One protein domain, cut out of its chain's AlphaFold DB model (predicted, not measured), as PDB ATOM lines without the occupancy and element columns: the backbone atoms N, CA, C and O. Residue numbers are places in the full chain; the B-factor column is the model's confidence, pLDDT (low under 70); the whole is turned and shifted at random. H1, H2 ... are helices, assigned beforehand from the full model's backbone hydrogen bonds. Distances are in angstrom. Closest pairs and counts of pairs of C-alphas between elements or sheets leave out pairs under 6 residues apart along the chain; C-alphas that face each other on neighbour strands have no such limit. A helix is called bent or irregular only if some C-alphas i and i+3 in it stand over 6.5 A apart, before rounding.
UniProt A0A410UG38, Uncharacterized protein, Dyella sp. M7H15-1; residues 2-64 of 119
ATOM      1  N   VAL A   2     190.202 161.912 181.944       83.25
ATOM      2  CA  VAL A   2     191.644 162.166 182.110       83.25
ATOM      3  C   VAL A   2     191.907 162.664 183.528       83.25
ATOM      4  O   VAL A   2     191.136 163.472 184.043       83.25
ATOM      5  N   GLN A   3     192.967 162.159 184.168       85.25
ATOM      6  CA  GLN A   3     193.314 162.467 185.559       85.25
ATOM      7  C   GLN A   3     194.805 162.738 185.766       85.25
ATOM      8  O   GLN A   3     195.616 162.505 184.872       85.25
ATOM      9  N   ARG A   4     195.153 163.181 186.985       83.44
ATOM     10  CA  ARG A   4     196.530 163.384 187.475       83.44
ATOM     11  C   ARG A   4     197.286 164.488 186.735       83.44
ATOM     12  O   ARG A   4     198.449 164.337 186.365       83.44
ATOM     13  N   PHE A   5     196.617 165.620 186.539       89.31
ATOM     14  CA  PHE A   5     197.229 166.837 186.016       89.31
ATOM     15  C   PHE A   5     197.038 168.016 186.967       89.31
ATOM     16  O   PHE A   5     196.043 168.117 187.686       89.31
ATOM     17  N   ASN A   6     197.979 168.957 186.920       85.81
ATOM     18  CA  ASN A   6     197.895 170.184 187.704       85.81
ATOM     19  C   ASN A   6     197.219 171.304 186.917       85.81
ATOM     20  O   ASN A   6     197.439 171.478 185.714       85.81
ATOM     21  N   VAL A   7     196.446 172.117 187.633       86.19
ATOM     22  CA  VAL A   7     195.730 173.275 187.097       86.19
ATOM     23  C   VAL A   7     196.501 174.555 187.407       86.19
ATOM     24  O   VAL A   7     196.991 174.755 188.516       86.19
ATOM     25  N   ARG A   8     196.596 175.452 186.426       80.06
ATOM     26  CA  ARG A   8     197.082 176.826 186.581       80.06
ATOM     27  C   ARG A   8     196.040 177.774 185.998       80.06
ATOM     28  O   ARG A   8     195.662 177.629 184.840       80.06
ATOM     29  N   ARG A   9     195.590 178.756 186.790       80.25
ATOM     30  CA  ARG A   9     194.555 179.736 186.389       80.25
ATOM     31  C   ARG A   9     193.279 179.070 185.839       80.25
ATOM     32  O   ARG A   9     192.778 179.453 184.788       80.25
ATOM     33  N   GLY A  10     192.801 178.025 186.519       77.69
ATOM     34  CA  GLY A  10     191.563 177.320 186.160       77.69
ATOM     35  C   GLY A  10     191.649 176.398 184.938       77.69
ATOM     36  O   GLY A  10     190.638 175.830 184.551       77.69
ATOM     37  N   ARG A  11     192.828 176.218 184.323       82.88
ATOM     38  CA  ARG A  11     193.036 175.279 183.205       82.88
ATOM     39  C   ARG A  11     194.203 174.337 183.468       82.88
ATOM     40  O   ARG A  11     195.133 174.705 184.185       82.88
ATOM     41  N   ALA A  12     194.200 173.153 182.856       87.31
ATOM     42  CA  ALA A  12     195.359 172.264 182.885       87.31
ATOM     43  C   ALA A  12     196.634 173.022 182.459       87.31
ATOM     44  O   ALA A  12     196.615 173.847 181.531       87.31
ATOM     45  N   ALA A  13     197.741 172.803 183.173       87.88
ATOM     46  CA  ALA A  13     199.016 173.425 182.820       87.88
ATOM     47  C   ALA A  13     199.463 172.959 181.424       87.88
ATOM     48  O   ALA A  13     199.098 171.869 180.995       87.88
ATOM     49  N   ALA A  14     200.245 173.785 180.716       87.00
ATOM     50  CA  ALA A  14     200.545 173.570 179.295       87.00
ATOM     51  C   ALA A  14     201.005 172.142 178.945       87.00
ATOM     52  O   ALA A  14     200.373 171.560 178.071       87.00
ATOM     53  N   PRO A  15     201.952 171.523 179.682       83.81
ATOM     54  CA  PRO A  15     202.390 170.160 179.373       83.81
ATOM     55  C   PRO A  15     201.274 169.112 179.456       83.81
ATOM     56  O   PRO A  15     201.300 168.114 178.752       83.81
ATOM     57  N   TYR A  16     200.276 169.325 180.318       89.81
ATOM     58  CA  TYR A  16     199.158 168.397 180.461       89.81
ATOM     59  C   TYR A  16     198.093 168.599 179.388       89.81
ATOM     60  O   TYR A  16     197.418 167.639 179.040       89.81
ATOM     61  N   ARG A  17     197.940 169.818 178.853       89.06
ATOM     62  CA  ARG A  17     196.959 170.086 177.789       89.06
ATOM     63  C   ARG A  17     197.293 169.334 176.515       89.06
ATOM     64  O   ARG A  17     196.384 168.782 175.911       89.06
ATOM     65  N   ASP A  18     198.569 169.294 176.152       90.88
ATOM     66  CA  ASP A  18     199.017 168.594 174.948       90.88
ATOM     67  C   ASP A  18     198.744 167.091 175.085       90.88
ATOM     68  O   ASP A  18     198.118 166.495 174.212       90.88
ATOM     69  N   ASN A  19     199.064 166.509 176.246       91.00
ATOM     70  CA  ASN A  19     198.764 165.106 176.541       91.00
ATOM     71  C   ASN A  19     197.252 164.817 176.553       91.00
ATOM     72  O   ASN A  19     196.809 163.801 176.022       91.00
ATOM     73  N   ILE A  20     196.441 165.695 177.156       93.50
ATOM     74  CA  ILE A  20     194.976 165.565 177.160       93.50
ATOM     75  C   ILE A  20     194.441 165.599 175.723       93.50
ATOM     76  O   ILE A  20     193.640 164.745 175.346       93.50
ATOM     77  N   ALA A  21     194.901 166.555 174.913       94.56
ATOM     78  CA  ALA A  21     194.493 166.689 173.520       94.56
ATOM     79  C   ALA A  21     194.901 165.463 172.691       94.56
ATOM     80  O   ALA A  21     194.109 164.981 171.877       94.56
ATOM     81  N   GLU A  22     196.095 164.915 172.926       94.69
ATOM     82  CA  GLU A  22     196.561 163.685 172.287       94.69
ATOM     83  C   GLU A  22     195.672 162.494 172.659       94.69
ATOM     84  O   GLU A  22     195.200 161.787 171.769       94.69
ATOM     85  N   ILE A  23     195.358 162.305 173.946       94.75
ATOM     86  CA  ILE A  23     194.460 161.232 174.404       94.75
ATOM     87  C   ILE A  23     193.087 161.351 173.737       94.75
ATOM     88  O   ILE A  23     192.581 160.354 173.215       94.75
ATOM     89  N   LYS A  24     192.493 162.552 173.708       96.25
ATOM     90  CA  LYS A  24     191.202 162.794 173.039       96.25
ATOM     91  C   LYS A  24     191.278 162.465 171.546       96.25
ATOM     92  O   LYS A  24     190.438 161.733 171.026       96.25
ATOM     93  N   THR A  25     192.337 162.918 170.878       96.75
ATOM     94  CA  THR A  25     192.570 162.676 169.447       96.75
ATOM     95  C   THR A  25     192.729 161.188 169.140       96.75
ATOM     96  O   THR A  25     192.079 160.673 168.230       96.75
ATOM     97  N   VAL A  26     193.557 160.462 169.895       97.38
ATOM     98  CA  VAL A  26     193.771 159.017 169.716       97.38
ATOM     99  C   VAL A  26     192.495 158.236 170.024       97.38
ATOM    100  O   VAL A  26     192.172 157.274 169.322       97.38
ATOM    101  N   THR A  27     191.735 158.666 171.032       97.06
ATOM    102  CA  THR A  27     190.451 158.045 171.371       97.06
ATOM    103  C   THR A  27     189.479 158.150 170.200       97.06
ATOM    104  O   THR A  27     188.938 157.138 169.762       97.06
ATOM    105  N   GLN A  28     189.328 159.346 169.631       96.25
ATOM    106  CA  GLN A  28     188.404 159.601 168.529       96.25
ATOM    107  C   GLN A  28     188.844 158.967 167.200       96.25
ATOM    108  O   GLN A  28     188.018 158.424 166.472       96.25
ATOM    109  N   SER A  29     190.134 159.047 166.869       96.94
ATOM    110  CA  SER A  29     190.648 158.658 165.547       96.94
ATOM    111  C   SER A  29     191.047 157.190 165.436       96.94
ATOM    112  O   SER A  29     191.097 156.658 164.328       96.94
ATOM    113  N   ARG A  30     191.343 156.524 166.561       97.88
ATOM    114  CA  ARG A  30     191.890 155.161 166.558       97.88
ATOM    115  C   ARG A  30     191.129 154.204 167.464       97.88
ATOM    116  O   ARG A  30     190.697 153.159 166.986       97.88
ATOM    117  N   LEU A  31     190.969 154.531 168.747       97.38
ATOM    118  CA  LEU A  31     190.373 153.598 169.711       97.38
ATOM    119  C   LEU A  31     188.881 153.376 169.441       97.38
ATOM    120  O   LEU A  31     188.461 152.232 169.283       97.38
ATOM    121  N   TYR A  32     188.094 154.450 169.355       97.00
ATOM    122  CA  TYR A  32     186.651 154.359 169.136       97.00
ATOM    123  C   TYR A  32     186.305 153.637 167.824       97.00
ATOM    124  O   TYR A  32     185.518 152.694 167.881       97.00
ATOM    125  N   PRO A  33     186.917 153.962 166.662       97.25
ATOM    126  CA  PRO A  33     186.668 153.215 165.432       97.25
ATOM    127  C   PRO A  33     186.973 151.719 165.562       97.25
ATOM    128  O   PRO A  33     186.177 150.901 165.111       97.25
ATOM    129  N   ALA A  34     188.080 151.347 166.219       98.31
ATOM    130  CA  ALA A  34     188.440 149.944 166.415       98.31
ATOM    131  C   ALA A  34     187.421 149.198 167.295       98.31
ATOM    132  O   ALA A  34     187.000 148.095 166.945       98.31
ATOM    133  N   LEU A  35     186.985 149.810 168.402       98.12
ATOM    134  CA  LEU A  35     185.947 149.247 169.272       98.12
ATOM    135  C   LEU A  35     184.604 149.138 168.546       98.12
ATOM    136  O   LEU A  35     183.926 148.118 168.654       98.12
ATOM    137  N   LYS A  36     184.245 150.152 167.754       97.38
ATOM    138  CA  LYS A  36     183.008 150.174 166.970       97.38
ATOM    139  C   LYS A  36     182.976 149.059 165.932       97.38
ATOM    140  O   LYS A  36     181.978 148.353 165.832       97.38
ATOM    141  N   THR A  37     184.062 148.858 165.182       97.75
ATOM    142  CA  THR A  37     184.172 147.744 164.225       97.75
ATOM    143  C   THR A  37     184.025 146.386 164.911       97.75
ATOM    144  O   THR A  37     183.461 145.469 164.322       97.75
ATOM    145  N   ALA A  38     184.482 146.263 166.158       98.12
ATOM    146  CA  ALA A  38     184.322 145.057 166.965       98.12
ATOM    147  C   ALA A  38     182.933 144.914 167.623       98.12
ATOM    148  O   ALA A  38     182.694 143.923 168.308       98.12
ATOM    149  N   GLY A  39     182.019 145.878 167.443       97.44
ATOM    150  CA  GLY A  39     180.695 145.867 168.071       97.44
ATOM    151  C   GLY A  39     180.714 146.152 169.578       97.44
ATOM    152  O   GLY A  39     179.791 145.761 170.284       97.44
ATOM    153  N   LEU A  40     181.763 146.811 170.081       97.00
ATOM    154  CA  LEU A  40     181.975 147.108 171.505       97.00
ATOM    155  C   LEU A  40     181.618 148.557 171.876       97.00
ATOM    156  O   LEU A  40     182.140 149.104 172.846       97.00
ATOM    157  N   THR A  41     180.762 149.202 171.088       96.25
ATOM    158  CA  THR A  41     180.285 150.567 171.335       96.25
ATOM    159  C   THR A  41     178.769 150.609 171.226       96.25
ATOM    160  O   THR A  41     178.177 149.822 170.487       96.25
ATOM    161  N   LEU A  42     178.149 151.582 171.889       94.81
ATOM    162  CA  LEU A  42     176.773 151.969 171.582       94.81
ATOM    163  C   LEU A  42     176.651 152.450 170.119       94.81
ATOM    164  O   LEU A  42     177.662 152.822 169.501       94.81
ATOM    165  N   PRO A  43     175.432 152.459 169.553       93.56
ATOM    166  CA  PRO A  43     175.122 153.196 168.335       93.56
ATOM    167  C   PRO A  43     175.596 154.658 168.387       93.56
ATOM    168  O   PRO A  43     175.485 155.335 169.403       93.56
ATOM    169  N   ASP A  44     176.084 155.187 167.260       90.75
ATOM    170  CA  ASP A  44     176.637 156.553 167.183       90.75
ATOM    171  C   ASP A  44     175.654 157.660 167.603       90.75
ATOM    172  O   ASP A  44     176.095 158.759 167.948       90.75
ATOM    173  N   ASN A  45     174.350 157.392 167.488       91.44
ATOM    174  CA  ASN A  45     173.276 158.333 167.808       91.44
ATOM    175  C   ASN A  45     172.940 158.365 169.301       91.44
ATOM    176  O   ASN A  45     172.302 159.318 169.740       91.44
ATOM    177  N   ASP A  46     173.389 157.365 170.059       93.56
ATOM    178  CA  ASP A  46     173.113 157.260 171.492       93.56
ATOM    179  C   ASP A  46     174.128 158.086 172.292       93.56
ATOM    180  O   ASP A  46     173.862 158.518 173.409       93.56
ATOM    181  N   TYR A  47     175.287 158.390 171.697       94.25
ATOM    182  CA  TYR A  47     176.241 159.318 172.290       94.25
ATOM    183  C   TYR A  47     175.823 160.779 172.067       94.25
ATOM    184  O   TYR A  47     175.664 161.203 170.915       94.25
ATOM    185  N   PRO A  48     175.789 161.613 173.125       92.31
ATOM    186  CA  PRO A  48     175.621 163.051 172.984       92.31
ATOM    187  C   PRO A  48     176.680 163.662 172.061       92.31
ATOM    188  O   PRO A  48     177.872 163.351 172.153       92.31
ATOM    189  N   ASN A  49     176.270 164.602 171.204       92.06
ATOM    190  CA  ASN A  49     177.194 165.293 170.297       92.06
ATOM    191  C   ASN A  49     178.345 165.979 171.046       92.06
ATOM    192  O   ASN A  49     179.469 165.994 170.554       92.06
ATOM    193  N   THR A  50     178.072 166.519 172.236       91.69
ATOM    194  CA  THR A  50     179.081 167.122 173.117       91.69
ATOM    195  C   THR A  50     180.175 166.123 173.483       91.69
ATOM    196  O   THR A  50     181.352 166.434 173.326       91.69
ATOM    197  N   LEU A  51     179.801 164.898 173.863       93.69
ATOM    198  CA  LEU A  51     180.737 163.837 174.224       93.69
ATOM    199  C   LEU A  51     181.559 163.361 173.019       93.69
ATOM    200  O   LEU A  51     182.775 163.208 173.123       93.69
ATOM    201  N   ARG A  52     180.928 163.168 171.853       93.31
ATOM    202  CA  ARG A  52     181.651 162.756 170.634       93.31
ATOM    203  C   ARG A  52     182.655 163.814 170.177       93.31
ATOM    204  O   ARG A  52     183.770 163.475 169.784       93.31
ATOM    205  N   ASN A  53     182.257 165.086 170.223       93.06
ATOM    206  CA  ASN A  53     183.099 166.202 169.798       93.06
ATOM    207  C   ASN A  53     184.272 166.444 170.756       93.06
ATOM    208  O   ASN A  53     185.300 166.952 170.317       93.06
ATOM    209  N   ASP A  54     184.153 166.040 172.025       94.62
ATOM    210  CA  ASP A  54     185.246 166.092 173.005       94.62
ATOM    211  C   ASP A  54     186.099 164.805 173.043       94.62
ATOM    212  O   ASP A  54     186.751 164.483 174.038       94.62
ATOM    213  N   GLY A  55     186.088 164.020 171.960       95.44
ATOM    214  CA  GLY A  55     186.882 162.796 171.844       95.44
ATOM    215  C   GLY A  55     186.475 161.702 172.831       95.44
ATOM    216  O   GLY A  55     187.330 160.951 173.299       95.44
ATOM    217  N   PHE A  56     185.182 161.624 173.163       95.38
ATOM    218  CA  PHE A  56     184.608 160.709 174.158       95.38
ATOM    219  C   PHE A  56     185.171 160.904 175.576       95.38
ATOM    220  O   PHE A  56     185.135 159.999 176.416       95.38
ATOM    221  N   CYS A  57     185.700 162.092 175.876       95.38
ATOM    222  CA  CYS A  57     186.155 162.428 177.213       95.38
ATOM    223  C   CYS A  57     184.977 162.848 178.097       95.38
ATOM    224  O   CYS A  57     184.382 163.894 177.891       95.38
ATOM    225  N   LEU A  58     184.674 162.033 179.111       94.75
ATOM    226  CA  LEU A  58     183.608 162.339 180.074       94.75
ATOM    227  C   LEU A  58     183.916 163.572 180.933       94.75
ATOM    228  O   LEU A  58     183.022 164.359 181.193       94.75
ATOM    229  N   GLU A  59     185.165 163.715 181.389       94.19
ATOM    230  CA  GLU A  59     185.598 164.829 182.241       94.19
ATOM    231  C   GLU A  59     187.136 164.870 182.343       94.19
ATOM    232  O   GLU A  59     187.815 163.834 182.233       94.19
ATOM    233  N   GLU A  60     187.679 166.063 182.594       93.56
ATOM    234  CA  GLU A  60     189.082 166.304 182.943       93.56
ATOM    235  C   GLU A  60     189.192 166.584 184.450       93.56
ATOM    236  O   GLU A  60     189.048 167.720 184.911       93.56
ATOM    237  N   ILE A  61     189.459 165.546 185.243       92.69
ATOM    238  CA  ILE A  61     189.512 165.675 186.701       92.69
ATOM    239  C   ILE A  61     190.961 165.941 187.137       92.69
ATOM    240  O   ILE A  61     191.825 165.074 186.980       92.69
ATOM    241  N   PRO A  62     191.269 167.131 187.675       92.06
ATOM    242  CA  PRO A  62     192.624 167.474 188.080       92.06
ATOM    243  C   PRO A  62     193.090 166.625 189.263       92.06
ATOM    244  O   PRO A  62     192.285 166.025 189.972       92.06
ATOM    245  N   ASP A  63     194.397 166.639 189.523       91.44
ATOM    246  CA  ASP A  63     194.967 165.983 190.697       91.44
ATOM    247  C   ASP A  63     194.279 166.463 191.990       91.44
ATOM    248  O   ASP A  63     193.881 167.635 192.124       91.44
ATOM    249  N   PHE A  64     194.098 165.525 192.917       92.88
ATOM    250  CA  PHE A  64     193.413 165.741 194.187       92.88
ATOM    251  C   PHE A  64     194.289 166.501 195.194       92.88
ATOM    252  O   PHE A  64     193.767 167.064 196.157       92.88
TER     253      PHE A  64
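AT A GLANCE: This is residues 2 to 64 of the 119 residues of an uncharacterized protein of Dyella sp. M7H15-1 (UniProt A0A410UG38). What is the main picture? One long, kinked helix, H1, makes the length of a rod, and the printed part then folds back along it through the short helix H2 and residues 54 to 64, of which 60 to 61 pair, parallel, with residues 2 to 3. What is it built of? It has 63 residues with two named helices, H1 then H2, and no named strand: all helix, with under half of the residues in named elements. How spread is it? It is loose, with a radius of gyration of the C-alphas of 13.4 A, and spans 39 by 19 by 18 A.

HOW THE PARTS SIT: Is the long helix straight? H1, residues 14 to 37, has a kink of 29 degrees near residue 27 and is only just irregular: C-alphas 29 and 32 are 6.9 A apart. How near is the short helix? H2, residues 49 to 53, is close to H1 but not clearly touching; their closest C-alphas, of Gln 28 and Arg 52, are 7.7 A apart. And the backbones? Every O i to N i+4 pair is within hydrogen-bond range in H2, and 17 of 20 in H1.

IN THESE COORDINATES: Where is H1? It runs 34.1 A from C-alpha 14 at (200.545, 173.570, 179.295). Where does H2 end? At C-alpha 53, (183.099, 166.202, 169.798).

THE WHOLE: How large is it? The farthest C-alphas, of Arg 9 and Ala 38, are 41.0 A apart. Any cut, long link or low confidence? The printed part has no cut, the link from H1 to H2 is long, and no printed residue is under 70 in pLDDT.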